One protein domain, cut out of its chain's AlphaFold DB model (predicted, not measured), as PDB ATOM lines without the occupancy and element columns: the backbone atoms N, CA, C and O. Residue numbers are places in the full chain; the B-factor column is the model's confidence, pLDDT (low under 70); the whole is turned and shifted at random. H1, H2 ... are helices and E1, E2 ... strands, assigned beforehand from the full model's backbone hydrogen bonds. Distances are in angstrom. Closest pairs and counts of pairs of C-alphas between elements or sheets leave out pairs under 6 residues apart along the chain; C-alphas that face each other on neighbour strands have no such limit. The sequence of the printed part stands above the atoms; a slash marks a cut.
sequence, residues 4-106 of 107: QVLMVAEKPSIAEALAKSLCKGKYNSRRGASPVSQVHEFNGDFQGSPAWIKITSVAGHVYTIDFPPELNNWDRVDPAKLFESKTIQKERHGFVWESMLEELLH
ATOM      1  N   GLN A   4     -28.216   5.639  65.031       91.88
ATOM      2  CA  GLN A   4     -26.887   6.252  65.059       91.88
ATOM      3  C   GLN A   4     -25.835   5.200  65.409       91.88
ATOM      4  O   GLN A   4     -26.034   4.396  66.320       91.88
ATOM      5  N   VAL A   5     -24.720   5.198  64.681       93.44
ATOM      6  CA  VAL A   5     -23.613   4.261  64.896       93.44
ATOM      7  C   VAL A   5     -22.330   5.054  65.062       93.44
ATOM      8  O   VAL A   5     -21.863   5.683  64.113       93.44
ATOM      9  N   LEU A   6     -21.750   4.998  66.260       93.50
ATOM     10  CA  LEU A   6     -20.427   5.547  66.529       93.50
ATOM     11  C   LEU A   6     -19.359   4.474  66.304       93.50
ATOM     12  O   LEU A   6     -19.392   3.406  66.913       93.50
ATOM     13  N   MET A   7     -18.383   4.782  65.458       93.25
ATOM     14  CA  MET A   7     -17.193   3.968  65.227       93.25
ATOM     15  C   MET A   7     -15.959   4.736  65.698       93.25
ATOM     16  O   MET A   7     -15.779   5.902  65.350       93.25
ATOM     17  N   VAL A   8     -15.092   4.087  66.479       91.88
ATOM     18  CA  VAL A   8     -13.929   4.733  67.106       91.88
ATOM     19  C   VAL A   8     -12.660   3.973  66.738       91.88
ATOM     20  O   VAL A   8     -12.497   2.812  67.105       91.88
ATOM     21  N   ALA A   9     -11.758   4.624  66.009       93.00
ATOM     22  CA  ALA A   9     -10.454   4.073  65.647       93.00
ATOM     23  C   ALA A   9      -9.353   4.464  66.653       93.00
ATOM     24  O   ALA A   9      -9.490   5.423  67.406       93.00
ATOM     25  N   GLU A  10      -8.211   3.770  66.626       90.25
ATOM     26  CA  GLU A  10      -7.055   4.066  67.497       90.25
ATOM     27  C   GLU A  10      -6.299   5.351  67.099       90.25
ATOM     28  O   GLU A  10      -5.596   5.951  67.915       90.25
ATOM     29  N   LYS A  11      -6.385   5.738  65.819       90.06
ATOM     30  CA  LYS A  11      -5.621   6.844  65.228       90.06
ATOM     31  C   LYS A  11      -6.470   7.638  64.227       90.06
ATOM     32  O   LYS A  11      -7.255   7.017  63.502       90.06
ATOM     33  N   PRO A  12      -6.236   8.957  64.083       90.44
ATOM     34  CA  PRO A  12      -6.964   9.803  63.130       90.44
ATOM     35  C   PRO A  12      -6.895   9.319  61.683       90.44
ATOM     36  O   PRO A  12      -7.912   9.251  61.002       90.44
ATOM     37  N   SER A  13      -5.715   8.892  61.228       92.81
ATOM     38  CA  SER A  13      -5.531   8.396  59.860       92.81
ATOM     39  C   SER A  13      -6.352   7.138  59.557       92.81
ATOM     40  O   SER A  13      -6.784   6.944  58.423       92.81
ATOM     41  N   ILE A  14      -6.598   6.291  60.564       95.06
ATOM     42  CA  ILE A  14      -7.419   5.083  60.416       95.06
ATOM     43  C   ILE A  14      -8.898   5.467  60.317       95.06
ATOM     44  O   ILE A  14      -9.599   4.943  59.453       95.06
ATOM     45  N   ALA A  15      -9.370   6.401  61.151       93.94
ATOM     46  CA  ALA A  15     -10.747   6.896  61.080       93.94
ATOM     47  C   ALA A  15     -11.061   7.513  59.711       93.94
ATOM     48  O   ALA A  15     -12.091   7.195  59.114       93.94
ATOM     49  N   GLU A  16     -10.148   8.321  59.173       94.00
ATOM     50  CA  GLU A  16     -10.307   8.923  57.850       94.00
ATOM     51  C   GLU A  16     -10.334   7.860  56.736       94.00
ATOM     52  O   GLU A  16     -11.170   7.919  55.832       94.00
ATOM     53  N   ALA A  17      -9.450   6.858  56.802       96.19
ATOM     54  CA  ALA A  17      -9.422   5.760  55.838       96.19
ATOM     55  C   ALA A  17     -10.716   4.926  55.864       96.19
ATOM     56  O   ALA A  17     -11.236   4.561  54.805       96.19
ATOM     57  N   LEU A  18     -11.261   4.663  57.057       96.19
ATOM     58  CA  LEU A  18     -12.545   3.981  57.226       96.19
ATOM     59  C   LEU A  18     -13.691   4.811  56.648       96.19
ATOM     60  O   LEU A  18     -14.483   4.278  55.878       96.19
ATOM     61  N   ALA A  19     -13.748   6.112  56.945       95.62
ATOM     62  CA  ALA A  19     -14.782   6.996  56.413       95.62
ATOM     63  C   ALA A  19     -14.782   7.011  54.881       95.62
ATOM     64  O   ALA A  19     -15.822   6.770  54.274       95.62
ATOM     65  N   LYS A  20     -13.608   7.182  54.260       95.38
ATOM     66  CA  LYS A  20     -13.452   7.143  52.797       95.38
ATOM     67  C   LYS A  20     -13.885   5.810  52.188       95.38
ATOM     68  O   LYS A  20     -14.497   5.807  51.127       95.38
ATOM     69  N   SER A  21     -13.556   4.696  52.840       95.19
ATOM     70  CA  SER A  21     -13.834   3.353  52.311       95.19
ATOM     71  C   SER A  21     -15.295   2.939  52.484       95.19
ATOM     72  O   SER A  21     -15.841   2.234  51.640       95.19
ATOM     73  N   LEU A  22     -15.925   3.352  53.587       94.69
ATOM     74  CA  LEU A  22     -17.293   2.965  53.933       94.69
ATOM     75  C   LEU A  22     -18.339   3.915  53.346       94.69
ATOM     76  O   LEU A  22     -19.459   3.484  53.060       94.69
ATOM     77  N   CYS A  23     -18.000   5.189  53.135       92.19
ATOM     78  CA  CYS A  23     -18.914   6.109  52.480       92.19
ATOM     79  C   CYS A  23     -19.024   5.736  50.988       92.19
ATOM     80  O   CYS A  23     -18.058   5.782  50.230       92.19
ATOM     81  N   LYS A  24     -20.221   5.358  50.527       86.81
ATOM     82  CA  LYS A  24     -20.499   5.071  49.105       86.81
ATOM     83  C   LYS A  24     -20.640   6.370  48.288       86.81
ATOM     84  O   LYS A  24     -21.572   6.515  47.501       86.81
ATOM     85  N   GLY A  25     -19.783   7.364  48.531       85.69
ATOM     86  CA  GLY A  25     -19.896   8.691  47.933       85.69
ATOM     87  C   GLY A  25     -19.194   9.771  48.746       85.69
ATOM     88  O   GLY A  25     -17.978   9.750  48.900       85.69
ATOM     89  N   LYS A  26     -19.960  10.758  49.219       88.12
ATOM     90  CA  LYS A  26     -19.437  11.864  50.028       88.12
ATOM     91  C   LYS A  26     -19.727  11.623  51.506       88.12
ATOM     92  O   LYS A  26     -20.791  11.120  51.859       88.12
ATOM     93  N   TYR A  27     -18.794  12.050  52.342       94.69
ATOM     94  CA  TYR A  27     -18.950  12.172  53.784       94.69
ATOM     95  C   TYR A  27     -18.608  13.602  54.191       94.69
ATOM     96  O   TYR A  27     -17.844  14.287  53.505       94.69
ATOM     97  N   ASN A  28     -19.171  14.045  55.307       94.19
ATOM     98  CA  ASN A  28     -18.842  15.331  55.897       94.19
ATOM     99  C   ASN A  28     -17.821  15.117  57.006       94.19
ATOM    100  O   ASN A  28     -17.889  14.138  57.737       94.19
ATOM    101  N   SER A  29     -16.860  16.027  57.122       93.25
ATOM    102  CA  SER A  29     -15.907  16.020  58.229       93.25
ATOM    103  C   SER A  29     -16.066  17.296  59.021       93.25
ATOM    104  O   SER A  29     -16.111  18.384  58.444       93.25
ATOM    105  N   ARG A  30     -16.118  17.167  60.340       91.31
ATOM    106  CA  ARG A  30     -16.113  18.298  61.259       91.31
ATOM    107  C   ARG A  30     -15.082  18.092  62.353       91.31
ATOM    108  O   ARG A  30     -14.627  16.980  62.621       91.31
ATOM    109  N   ARG A  31     -14.693  19.195  62.977       84.81
ATOM    110  CA  ARG A  31     -13.792  19.174  64.125       84.81
ATOM    111  C   ARG A  31     -14.534  18.573  65.326       84.81
ATOM    112  O   ARG A  31     -15.640  19.020  65.621       84.81
ATOM    113  N   GLY A  32     -13.938  17.570  65.972       73.94
ATOM    114  CA  GLY A  32     -14.394  17.071  67.272       73.94
ATOM    115  C   GLY A  32     -13.863  17.939  68.418       73.94
ATOM    116  O   GLY A  32     -13.170  18.932  68.181       73.94
ATOM    117  N   ALA A  33     -14.138  17.561  69.670       69.62
ATOM    118  CA  ALA A  33     -13.646  18.334  70.818       69.62
ATOM    119  C   ALA A  33     -12.103  18.315  70.932       69.62
ATOM    120  O   ALA A  33     -11.491  19.289  71.371       69.62
ATOM    121  N   SER A  34     -11.447  17.257  70.438       72.00
ATOM    122  CA  SER A  34      -9.999  17.258  70.208       72.00
ATOM    123  C   SER A  34      -9.662  17.812  68.811       72.00
ATOM    124  O   SER A  34     -10.205  17.331  67.816       72.00
ATOM    125  N   PRO A  35      -8.703  18.754  68.674       68.31
ATOM    126  CA  PRO A  35      -8.252  19.251  67.370       68.31
ATOM    127  C   PRO A  35      -7.679  18.164  66.449       68.31
ATOM    128  O   PRO A  35      -7.629  18.354  65.236       68.31
ATOM    129  N   VAL A  36      -7.211  17.056  67.030       75.56
ATOM    130  CA  VAL A  36      -6.516  15.971  66.326       75.56
ATOM    131  C   VAL A  36      -7.494  14.880  65.868       75.56
ATOM    132  O   VAL A  36      -7.214  14.174  64.902       75.56
ATOM    133  N   SER A  37      -8.653  14.773  66.521       79.38
ATOM    134  CA  SER A  37      -9.672  13.759  66.240       79.38
ATOM    135  C   SER A  37     -10.880  14.403  65.566       79.38
ATOM    136  O   SER A  37     -11.757  14.968  66.218       79.38
ATOM    137  N   GLN A  38     -10.912  14.340  64.237       88.81
ATOM    138  CA  GLN A  38     -12.077  14.758  63.458       88.81
ATOM    139  C   GLN A  38     -13.192  13.714  63.532       88.81
ATOM    140  O   GLN A  38     -12.933  12.527  63.736       88.81
ATOM    141  N   VAL A  39     -14.423  14.172  63.322       92.00
ATOM    142  CA  VAL A  39     -15.599  13.311  63.195       92.00
ATOM    143  C   VAL A  39     -16.043  13.313  61.741       92.00
ATOM    144  O   VAL A  39     -16.278  14.371  61.153       92.00
ATOM    145  N   HIS A  40     -16.128  12.122  61.163       93.81
ATOM    146  CA  HIS A  40     -16.530  11.874  59.788       93.81
ATOM    147  C   HIS A  40     -17.929  11.263  59.772       93.81
ATOM    148  O   HIS A  40     -18.148  10.195  60.340       93.81
ATOM    149  N   GLU A  41     -18.875  11.927  59.121       94.81
ATOM    150  CA  GLU A  41     -20.295  11.607  59.221       94.81
ATOM    151  C   GLU A  41     -20.912  11.373  57.841       94.81
ATOM    152  O   GLU A  41     -20.657  12.123  56.891       94.81
ATOM    153  N   PHE A  42     -21.724  10.324  57.722       95.44
ATOM    154  CA  PHE A  42     -22.467  10.015  56.502       95.44
ATOM    155  C   PHE A  42     -23.672   9.103  56.771       95.44
ATOM    156  O   PHE A  42     -23.704   8.336  57.733       95.44
ATOM    157  N   ASN A  43     -24.659   9.151  55.870       95.00
ATOM    158  CA  ASN A  43     -25.737   8.163  55.831       95.00
ATOM    159  C   ASN A  43     -25.216   6.859  55.216       95.00
ATOM    160  O   ASN A  43     -24.614   6.878  54.140       95.00
ATOM    161  N   GLY A  44     -25.486   5.735  55.868       92.75
ATOM    162  CA  GLY A  44     -25.123   4.406  55.395       92.75
ATOM    163  C   GLY A  44     -26.130   3.347  55.826       92.75
ATOM    164  O   GLY A  44     -27.213   3.656  56.317       92.75
ATOM    165  N   ASP A  45     -25.745   2.088  55.649       93.38
ATOM    166  CA  ASP A  45     -26.500   0.929  56.112       93.38
ATOM    167  C   ASP A  45     -25.715   0.250  57.236       93.38
ATOM    168  O   ASP A  45     -24.520  -0.019  57.090       93.38
ATOM    169  N   PHE A  46     -26.382  -0.079  58.338       93.31
ATOM    170  CA  PHE A  46     -25.819  -0.882  59.416       93.31
ATOM    171  C   PHE A  46     -26.784  -2.017  59.748       93.31
ATOM    172  O   PHE A  46     -27.964  -1.792  59.995       93.31
ATOM    173  N   GLN A  47     -26.298  -3.261  59.684       93.75
ATOM    174  CA  GLN A  47     -27.106  -4.466  59.941       93.75
ATOM    175  C   GLN A  47     -28.424  -4.524  59.137       93.75
ATOM    176  O   GLN A  47     -29.454  -4.978  59.627       93.75
ATOM    177  N   GLY A  48     -28.396  -4.059  57.883       92.56
ATOM    178  CA  GLY A  48     -29.559  -4.073  56.986       92.56
ATOM    179  C   GLY A  48     -30.581  -2.960  57.236       92.56
ATOM    180  O   GLY A  48     -31.636  -2.975  56.608       92.56
ATOM    181  N   SER A  49     -30.281  -2.002  58.118       93.56
ATOM    182  CA  SER A  49     -31.123  -0.831  58.375       93.56
ATOM    183  C   SER A  49     -30.379   0.473  58.058       93.56
ATOM    184  O   SER A  49     -29.173   0.552  58.302       93.56
ATOM    185  N   PRO A  50     -31.073   1.515  57.560       94.38
ATOM    186  CA  PRO A  50     -30.478   2.835  57.386       94.38
ATOM    187  C   PRO A  50     -29.957   3.399  58.712       94.38
ATOM    188  O   PRO A  50     -30.666   3.391  59.724       94.38
ATOM    189  N   ALA A  51     -28.734   3.922  58.691       94.88
ATOM    190  CA  ALA A  51     -28.057   4.460  59.859       94.88
ATOM    191  C   ALA A  51     -27.268   5.739  59.542       94.88
ATOM    192  O   ALA A  51     -26.725   5.916  58.450       94.88
ATOM    193  N   TRP A  52     -27.170   6.615  60.537       94.12
ATOM    194  CA  TRP A  52     -26.243   7.735  60.562       94.12
ATOM    195  C   TRP A  52     -24.926   7.268  61.178       94.12
ATOM    196  O   TRP A  52     -24.849   6.991  62.378       94.12
ATOM    197  N   ILE A  53     -23.901   7.132  60.341       94.69
ATOM    198  CA  ILE A  53     -22.585   6.656  60.755       94.69
ATOM    199  C   ILE A  53     -21.733   7.863  61.143       94.69
ATOM    200  O   ILE A  53     -21.535   8.763  60.329       94.69
ATOM    201  N   LYS A  54     -21.200   7.852  62.367       93.94
ATOM    202  CA  LYS A  54     -20.191   8.795  62.862       93.94
ATOM    203  C   LYS A  54     -18.895   8.020  63.104       93.94
ATOM    204  O   LYS A  54     -18.883   7.069  63.883       93.94
ATOM    205  N   ILE A  55     -17.802   8.398  62.449       93.81
ATOM    206  CA  ILE A  55     -16.483   7.777  62.626       93.81
ATOM    207  C   ILE A  55     -15.523   8.804  63.213       93.81
ATOM    208  O   ILE A  55     -15.339   9.878  62.649       93.81
ATOM    209  N   THR A  56     -14.888   8.464  64.328       92.62
ATOM    210  CA  THR A  56     -13.871   9.287  64.993       92.62
ATOM    211  C   THR A  56     -12.693   8.418  65.434       92.62
ATOM    212  O   THR A  56     -12.624   7.225  65.125       92.62
ATOM    213  N   SER A  57     -11.735   9.002  66.146       89.25
ATOM    214  CA  SER A  57     -10.594   8.276  66.692       89.25
ATOM    215  C   SER A  57     -10.137   8.800  68.044       89.25
ATOM    216  O   SER A  57     -10.317   9.973  68.373       89.25
ATOM    217  N   VAL A  58      -9.453   7.934  68.779       86.88
ATOM    218  CA  VAL A  58      -8.561   8.336  69.866       86.88
ATOM    219  C   VAL A  58      -7.178   8.704  69.302       86.88
ATOM    220  O   VAL A  58      -6.891   8.500  68.122       86.88
ATOM    221  N   ALA A  59      -6.305   9.266  70.139       82.25
ATOM    222  CA  ALA A  59      -4.916   9.581  69.791       82.25
ATOM    223  C   ALA A  59      -3.945   8.723  70.625       82.25
ATOM    224  O   ALA A  59      -3.148   9.232  71.422       82.25
ATOM    225  N   GLY A  60      -4.042   7.401  70.461       78.94
ATOM    226  CA  GLY A  60      -3.337   6.417  71.287       78.94
ATOM    227  C   GLY A  60      -4.069   6.102  72.597       78.94
ATOM    228  O   GLY A  60      -5.296   6.121  72.653       78.94
ATOM    229  N   HIS A  61      -3.322   5.782  73.658       84.94
ATOM    230  CA  HIS A  61      -3.906   5.367  74.936       84.94
ATOM    231  C   HIS A  61      -4.728   6.485  75.600       84.94
ATOM    232  O   HIS A  61      -4.204   7.567  75.869       84.94
ATOM    233  N   VAL A  62      -5.998   6.184  75.897       84.44
ATOM    234  CA  VAL A  62      -6.936   7.072  76.615       84.44
ATOM    235  C   VAL A  62      -6.632   7.114  78.111       84.44
ATOM    236  O   VAL A  62      -6.762   8.152  78.745       84.44
ATOM    237  N   TYR A  63      -6.168   5.996  78.665       87.75
ATOM    238  CA  TYR A  63      -5.797   5.876  80.069       87.75
ATOM    239  C   TYR A  63      -4.335   5.476  80.209       87.75
ATOM    240  O   TYR A  63      -3.778   4.770  79.367       87.75
ATOM    241  N   THR A  64      -3.737   5.892  81.315       89.56
ATOM    242  CA  THR A  64      -2.425   5.455  81.781       89.56
ATOM    243  C   THR A  64      -2.556   4.853  83.173       89.56
ATOM    244  O   THR A  64      -3.485   5.172  83.914       89.56
ATOM    245  N   ILE A  65      -1.627   3.977  83.536       92.06
ATOM    246  CA  ILE A  65      -1.496   3.479  84.906       92.06
ATOM    247  C   ILE A  65      -0.391   4.292  85.576       92.06
ATOM    248  O   ILE A  65       0.648   4.530  84.963       92.06
ATOM    249  N   ASP A  66      -0.640   4.736  86.799       91.81
ATOM    250  CA  ASP A  66       0.276   5.562  87.582       91.81
ATOM    251  C   ASP A  66       0.230   5.137  89.058       91.81
ATOM    252  O   ASP A  66      -0.681   4.416  89.475       91.81
ATOM    253  N   PHE A  67       1.193   5.564  89.865       92.12
ATOM    254  CA  PHE A  67       1.058   5.471  91.316       92.12
ATOM    255  C   PHE A  67       0.212   6.639  91.848       92.12
ATOM    256  O   PHE A  67       0.039   7.654  91.165       92.12
ATOM    257  N   PRO A  68      -0.357   6.515  93.062       90.31
ATOM    258  CA  PRO A  68      -0.955   7.640  93.761       90.31
ATOM    259  C   PRO A  68      -0.014   8.858  93.763       90.31
ATOM    260  O   PRO A  68       1.201   8.675  93.893       90.31
ATOM    261  N   PRO A  69      -0.530  10.095  93.625       87.81
ATOM    262  CA  PRO A  69       0.298  11.298  93.498       87.81
ATOM    263  C   PRO A  69       1.334  11.471  94.615       87.81
ATOM    264  O   PRO A  69       2.396  12.050  94.394       87.81
ATOM    265  N   GLU A  70       1.048  10.942  95.804       87.25
ATOM    266  CA  GLU A  70       1.919  10.979  96.977       87.25
ATOM    267  C   GLU A  70       3.200  10.150  96.787       87.25
ATOM    268  O   GLU A  70       4.207  10.419  97.442       87.25
ATOM    269  N   LEU A  71       3.170   9.161  95.888       86.38
ATOM    270  CA  LEU A  71       4.285   8.268  95.573       86.38
ATOM    271  C   LEU A  71       5.069   8.690  94.321       86.38
ATOM    272  O   LEU A  71       6.113   8.114  94.025       86.38
ATOM    273  N   ASN A  72       4.625   9.735  93.618       83.25
ATOM    274  CA  ASN A  72       5.249  10.222  92.385       83.25
ATOM    275  C   ASN A  72       6.424  11.190  92.621       83.25
ATOM    276  O   ASN A  72       6.777  11.986  91.749       83.25
ATOM    277  N   ASN A  73       7.054  11.124  93.799       86.62
ATOM    278  CA  ASN A  73       8.245  11.896  94.137       86.62
ATOM    279  C   ASN A  73       9.422  10.968  94.461       86.62
ATOM    280  O   ASN A  73       9.521  10.429  95.563       86.62
ATOM    281  N   TRP A  74      10.338  10.844  93.502       84.94
ATOM    282  CA  TRP A  74      11.519   9.986  93.590       84.94
ATOM    283  C   TRP A  74      12.450  10.322  94.765       84.94
ATOM    284  O   TRP A  74      13.060   9.417  95.321       84.94
ATOM    285  N   ASP A  75      12.517  11.586  95.195       85.44
ATOM    286  CA  ASP A  75      13.392  12.022  96.295       85.44
ATOM    287  C   ASP A  75      12.794  11.751  97.685       85.44
ATOM    288  O   ASP A  75      13.466  11.906  98.706       85.44
ATOM    289  N   ARG A  76      11.503  11.400  97.755       82.81
ATOM    290  CA  ARG A  76      10.751  11.264  99.015       82.81
ATOM    291  C   ARG A  76      10.171   9.873  99.248       82.81
ATOM    292  O   ARG A  76       9.570   9.639 100.297       82.81
ATOM    293  N   VAL A  77      10.340   8.960  98.297       86.81
ATOM    294  CA  VAL A  77       9.728   7.631  98.317       86.81
ATOM    295  C   VAL A  77      10.822   6.578  98.273       86.81
ATOM    296  O   VAL A  77      11.619   6.538  97.343       86.81
ATOM    297  N   ASP A  78      10.842   5.709  99.282       88.69
ATOM    298  CA  ASP A  78      11.646   4.488  99.244       88.69
ATOM    299  C   ASP A  78      11.154   3.602  98.081       88.69
ATOM    300  O   ASP A  78       9.992   3.178  98.114       88.69
ATOM    301  N   PRO A  79      11.997   3.299  97.073       89.62
ATOM    302  CA  PRO A  79      11.600   2.507  95.912       89.62
ATOM    303  C   PRO A  79      11.026   1.133  96.267       89.62
ATOM    304  O   PRO A  79      10.182   0.622  95.531       89.62
ATOM    305  N   ALA A  80      11.424   0.541  97.401       91.88
ATOM    306  CA  ALA A  80      10.886  -0.743  97.844       91.88
ATOM    307  C   ALA A  80       9.364  -0.690  98.072       91.88
ATOM    308  O   ALA A  80       8.658  -1.657  97.785       91.88
ATOM    309  N   LYS A  81       8.828   0.466  98.490       88.12
ATOM    310  CA  LYS A  81       7.385   0.651  98.712       88.12
ATOM    311  C   LYS A  81       6.566   0.532  97.433       88.12
ATOM    312  O   LYS A  81       5.381   0.210  97.507       88.12
ATOM    313  N   LEU A  82       7.160   0.763  96.262       90.94
ATOM    314  CA  LEU A  82       6.452   0.669  94.984       90.94
ATOM    315  C   LEU A  82       6.008  -0.767  94.668       90.94
ATOM    316  O   LEU A  82       4.998  -0.940  93.995       90.94
ATOM    317  N   PHE A  83       6.695  -1.787  95.199       92.38
ATOM    318  CA  PHE A  83       6.303  -3.192  95.027       92.38
ATOM    319  C   PHE A  83       5.026  -3.564  95.797       92.38
ATOM    320  O   PHE A  83       4.321  -4.489  95.400       92.38
ATOM    321  N   GLU A  84       4.715  -2.846  96.877       91.69
ATOM    322  CA  GLU A  84       3.536  -3.083  97.727       91.69
ATOM    323  C   GLU A  84       2.407  -2.076  97.462       91.69
ATOM    324  O   GLU A  84       1.273  -2.244  97.917       91.69
ATOM    325  N   SER A  85       2.711  -1.009  96.725       90.19
ATOM    326  CA  SER A  85       1.784   0.087  96.473       90.19
ATOM    327  C   SER A  85       0.766  -0.270  95.397       90.19
ATOM    328  O   SER A  85       1.083  -0.863  94.367       90.19
ATOM    329  N   LYS A  86      -0.483   0.152  95.609       92.62
ATOM    330  CA  LYS A  86      -1.533   0.020  94.595       92.62
ATOM    331  C   LYS A  86      -1.336   1.062  93.505       92.62
ATOM    332  O   LYS A  86      -1.122   2.232  93.803       92.62
ATOM    333  N   THR A  87      -1.487   0.644  92.257       94.06
ATOM    334  CA  THR A  87      -1.551   1.554  91.113       94.06
ATOM    335  C   THR A  87      -2.956   2.124  90.942       94.06
ATOM    336  O   THR A  87      -3.947   1.468  91.270       94.06
ATOM    337  N   ILE A  88      -3.043   3.312  90.359       93.50
ATOM    338  CA  ILE A  88      -4.280   3.963  89.941       93.50
ATOM    339  C   ILE A  88      -4.349   4.035  88.414       93.50
ATOM    340  O   ILE A  88      -3.336   4.182  87.730       93.50
ATOM    341  N   GLN A  89      -5.558   3.941  87.868       91.31
ATOM    342  CA  GLN A  89      -5.815   4.267  86.469       91.31
ATOM    343  C   GLN A  89      -6.120   5.762  86.374       91.31
ATOM    344  O   GLN A  89      -6.966   6.275  87.104       91.31
ATOM    345  N   LYS A  90      -5.433   6.460  85.475       86.75
ATOM    346  CA  LYS A  90      -5.573   7.898  85.256       86.75
ATOM    347  C   LYS A  90      -5.931   8.157  83.803       86.75
ATOM    348  O   LYS A  90      -5.340   7.564  82.903       86.75
ATOM    349  N   GLU A  91      -6.896   9.033  83.561       84.12
ATOM    350  CA  GLU A  91      -7.181   9.486  82.202       84.12
ATOM    351  C   GLU A  91      -6.007  10.323  81.683       84.12
ATOM    352  O   GLU A  91      -5.472  11.195  82.377       84.12
ATOM    353  N   ARG A  92      -5.568  10.039  80.459       75.06
ATOM    354  CA  ARG A  92      -4.510  10.808  79.818       75.06
ATOM    355  C   ARG A  92      -5.083  12.174  79.452       75.06
ATOM    356  O   ARG A  92      -6.035  12.259  78.685       75.06
ATOM    357  N   HIS A  93      -4.485  13.240  79.988       61.09
ATOM    358  CA  HIS A  93      -4.932  14.607  79.722       61.09
ATOM    359  C   HIS A  93      -5.044  14.875  78.218       61.09
ATOM    360  O   HIS A  93      -4.060  14.793  77.480       61.09
ATOM    361  N   GLY A  94      -6.256  15.238  77.808       57.44
ATOM    362  CA  GLY A  94      -6.580  15.652  76.455       57.44
ATOM    363  C   GLY A  94      -7.926  15.106  76.028       57.44
ATOM    364  O   GLY A  94      -7.925  14.201  75.221       57.44
ATOM    365  N   PHE A  95      -9.021  15.647  76.573       56.53
ATOM    366  CA  PHE A  95     -10.399  15.717  76.041       56.53
ATOM    367  C   PHE A  95     -11.020  14.505  75.307       56.53
ATOM    368  O   PHE A  95     -12.105  14.643  74.761       56.53
ATOM    369  N   VAL A  96     -10.391  13.330  75.241       59.47
ATOM    370  CA  VAL A  96     -10.813  12.247  74.343       59.47
ATOM    371  C   VAL A  96     -12.094  11.611  74.860       59.47
ATOM    372  O   VAL A  96     -13.045  11.496  74.093       59.47
ATOM    373  N   TRP A  97     -12.169  11.253  76.142       62.03
ATOM    374  CA  TRP A  97     -13.363  10.607  76.688       62.03
ATOM    375  C   TRP A  97     -14.567  11.548  76.727       62.03
ATOM    376  O   TRP A  97     -15.642  11.187  76.259       62.03
ATOM    377  N   GLU A  98     -14.376  12.771  77.217       62.28
ATOM    378  CA  GLU A  98     -15.441  13.772  77.290       62.28
ATOM    379  C   GLU A  98     -15.935  14.156  75.888       62.28
ATOM    380  O   GLU A  98     -17.139  14.206  75.665       62.28
ATOM    381  N   SER A  99     -15.032  14.242  74.899       59.91
ATOM    382  CA  SER A  99     -15.427  14.400  73.495       59.91
ATOM    383  C   SER A  99     -16.229  13.213  72.969       59.91
ATOM    384  O   SER A  99     -17.219  13.403  72.280       59.91
ATOM    385  N   MET A 100     -15.844  11.976  73.297       63.91
ATOM    386  CA  MET A 100     -16.580  10.788  72.863       63.91
ATOM    387  C   MET A 100     -17.963  10.713  73.511       63.91
ATOM    388  O   MET A 100     -18.913  10.290  72.858       63.91
ATOM    389  N   LEU A 101     -18.085  11.132  74.772       64.56
ATOM    390  CA  LEU A 101     -19.364  11.238  75.465       64.56
ATOM    391  C   LEU A 101     -20.240  12.336  74.870       64.56
ATOM    392  O   LEU A 101     -21.406  12.069  74.610       64.56
ATOM    393  N   GLU A 102     -19.704  13.526  74.591       65.94
ATOM    394  CA  GLU A 102     -20.438  14.580  73.879       65.94
ATOM    395  C   GLU A 102     -20.947  14.077  72.521       65.94
ATOM    396  O   GLU A 102     -22.106  14.298  72.180       65.94
ATOM    397  N   GLU A 103     -20.132  13.319  71.783       62.69
ATOM    398  CA  GLU A 103     -20.517  12.737  70.491       62.69
ATOM    399  C   GLU A 103     -21.596  11.645  70.586       62.69
ATOM    400  O   GLU A 103     -22.376  11.461  69.644       62.69
ATOM    401  N   LEU A 104     -21.638  10.917  71.707       59.66
ATOM    402  CA  LEU A 104     -22.659   9.910  72.017       59.66
ATOM    403  C   LEU A 104     -23.952  10.522  72.572       59.66
ATOM    404  O   LEU A 104     -25.011   9.923  72.402       59.66
ATOM    405  N   LEU A 105     -23.863  11.660  73.266       56.59
ATOM    406  CA  LEU A 105     -24.963  12.269  74.022       56.59
ATOM    407  C   LEU A 105     -25.661  13.414  73.277       56.59
ATOM    408  O   LEU A 105     -26.809  13.709  73.598       56.59
ATOM    409  N   HIS A 106     -25.015  14.051  72.294       52.72
ATOM    410  CA  HIS A 106     -25.686  15.024  71.434       52.72
ATOM    411  C   HIS A 106     -26.458  14.331  70.297       52.72
ATOM    412  O   HIS A 106     -25.880  13.891  69.292       52.72
TER     413      HIS A 106
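What this domain is: This is residues 4 to 106 of the 107 residues of the protein "DNA topoisomerase" of Perkinsus olseni (UniProt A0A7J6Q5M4). A strongly twisted four-stranded sheet, E1 E4 E3 E2, with H1 packed over one face and H3 over the opposite face, makes the body, and a long thin arm runs out from it. The arm is a narrow two-stranded ribbon, E5 and E6, with H2 and a long loop at its far end, where residues 73 to 78 stick out free. The printed part has 103 residues, with three named helices and six named strands in the order E1 H1 E2 E3 E4 E5 H2 E6 H3; the larger sheet is mixed, E5 and E6 are antiparallel, and the class is mixed, helices and strands. The whole is only just loose, close to extended, with a radius of gyration of the C-alphas of 19.2 A, and the arm makes the length of its 60 by 26 by 23 A spans.

Where its parts are: E1, residues 4 to 9, begins at C-alpha 4 (-26.887, 6.252, 65.059) and is 16.6 A long. H1 is residues 12 to 22, 15.4 A; E2 is residues 28 to 31. E3, residues 38 to 46, spans 21.2 A and bends by 77 degrees at residue 43. E4, residues 49 to 57, spans 23.9 A and bends by 50 degrees at residue 52. E5 is residues 63 to 66, H2 residues 79 to 83, with C-alpha 79 at (11.600, 2.507, 95.912), and E6 residues 88 to 91. H3, residues 96 to 105, 14.2 A, ends at C-alpha 105 (-24.963, 12.269, 74.022).

How they stand to each other: E2, E3 and E4 form a meander, each strand the antiparallel neighbour of the one before; E2 and E3 are a hairpin, with N 30 and O 39 at 2.9 A, and so are E3 and E4, with N 42 and O 53 at 3.0 A. E1 is the parallel neighbour of E4, with N 7 and O 54 at 2.8 A. E1, H1 and E2 are a split strand-helix-strand unit, two strands running the same way with E4 and E3 between them, and its crossover is right-handed. H1 is on the sheet at a height of 7.7 A, over E4 and along the strands; their closest C-alphas, Pro 12 and Ser 57, are 5.3 A apart. H3 is on the opposite face at a height of 9.9 A, over E4 and only just over E1, on which 3 of its C-alphas fall; the closest C-alphas of H3 and E1, Leu 104 and Leu 6, are 7.4 A apart. In the arm, N 64 and O 90 of E5 and E6 are 2.8 A apart. H2 is not on the four-stranded sheet and touches no helix. In H1 and H3 every O i to N i+4 pair is within hydrogen-bond range; in H2 it is 0 of 1, beside 2 of 2 O i to N i+3 pairs.

The domain as a whole: The two C-alphas farthest apart, Gly 48 and Asp 75, are 60.4 A apart. The printed part has no cut, and the link from E5 to H2, 12 residues, is long. The mean pLDDT of the printed part is 85.5; residues 33, 35 and 93 to 106 are under 70, and H3 has a mean of 62.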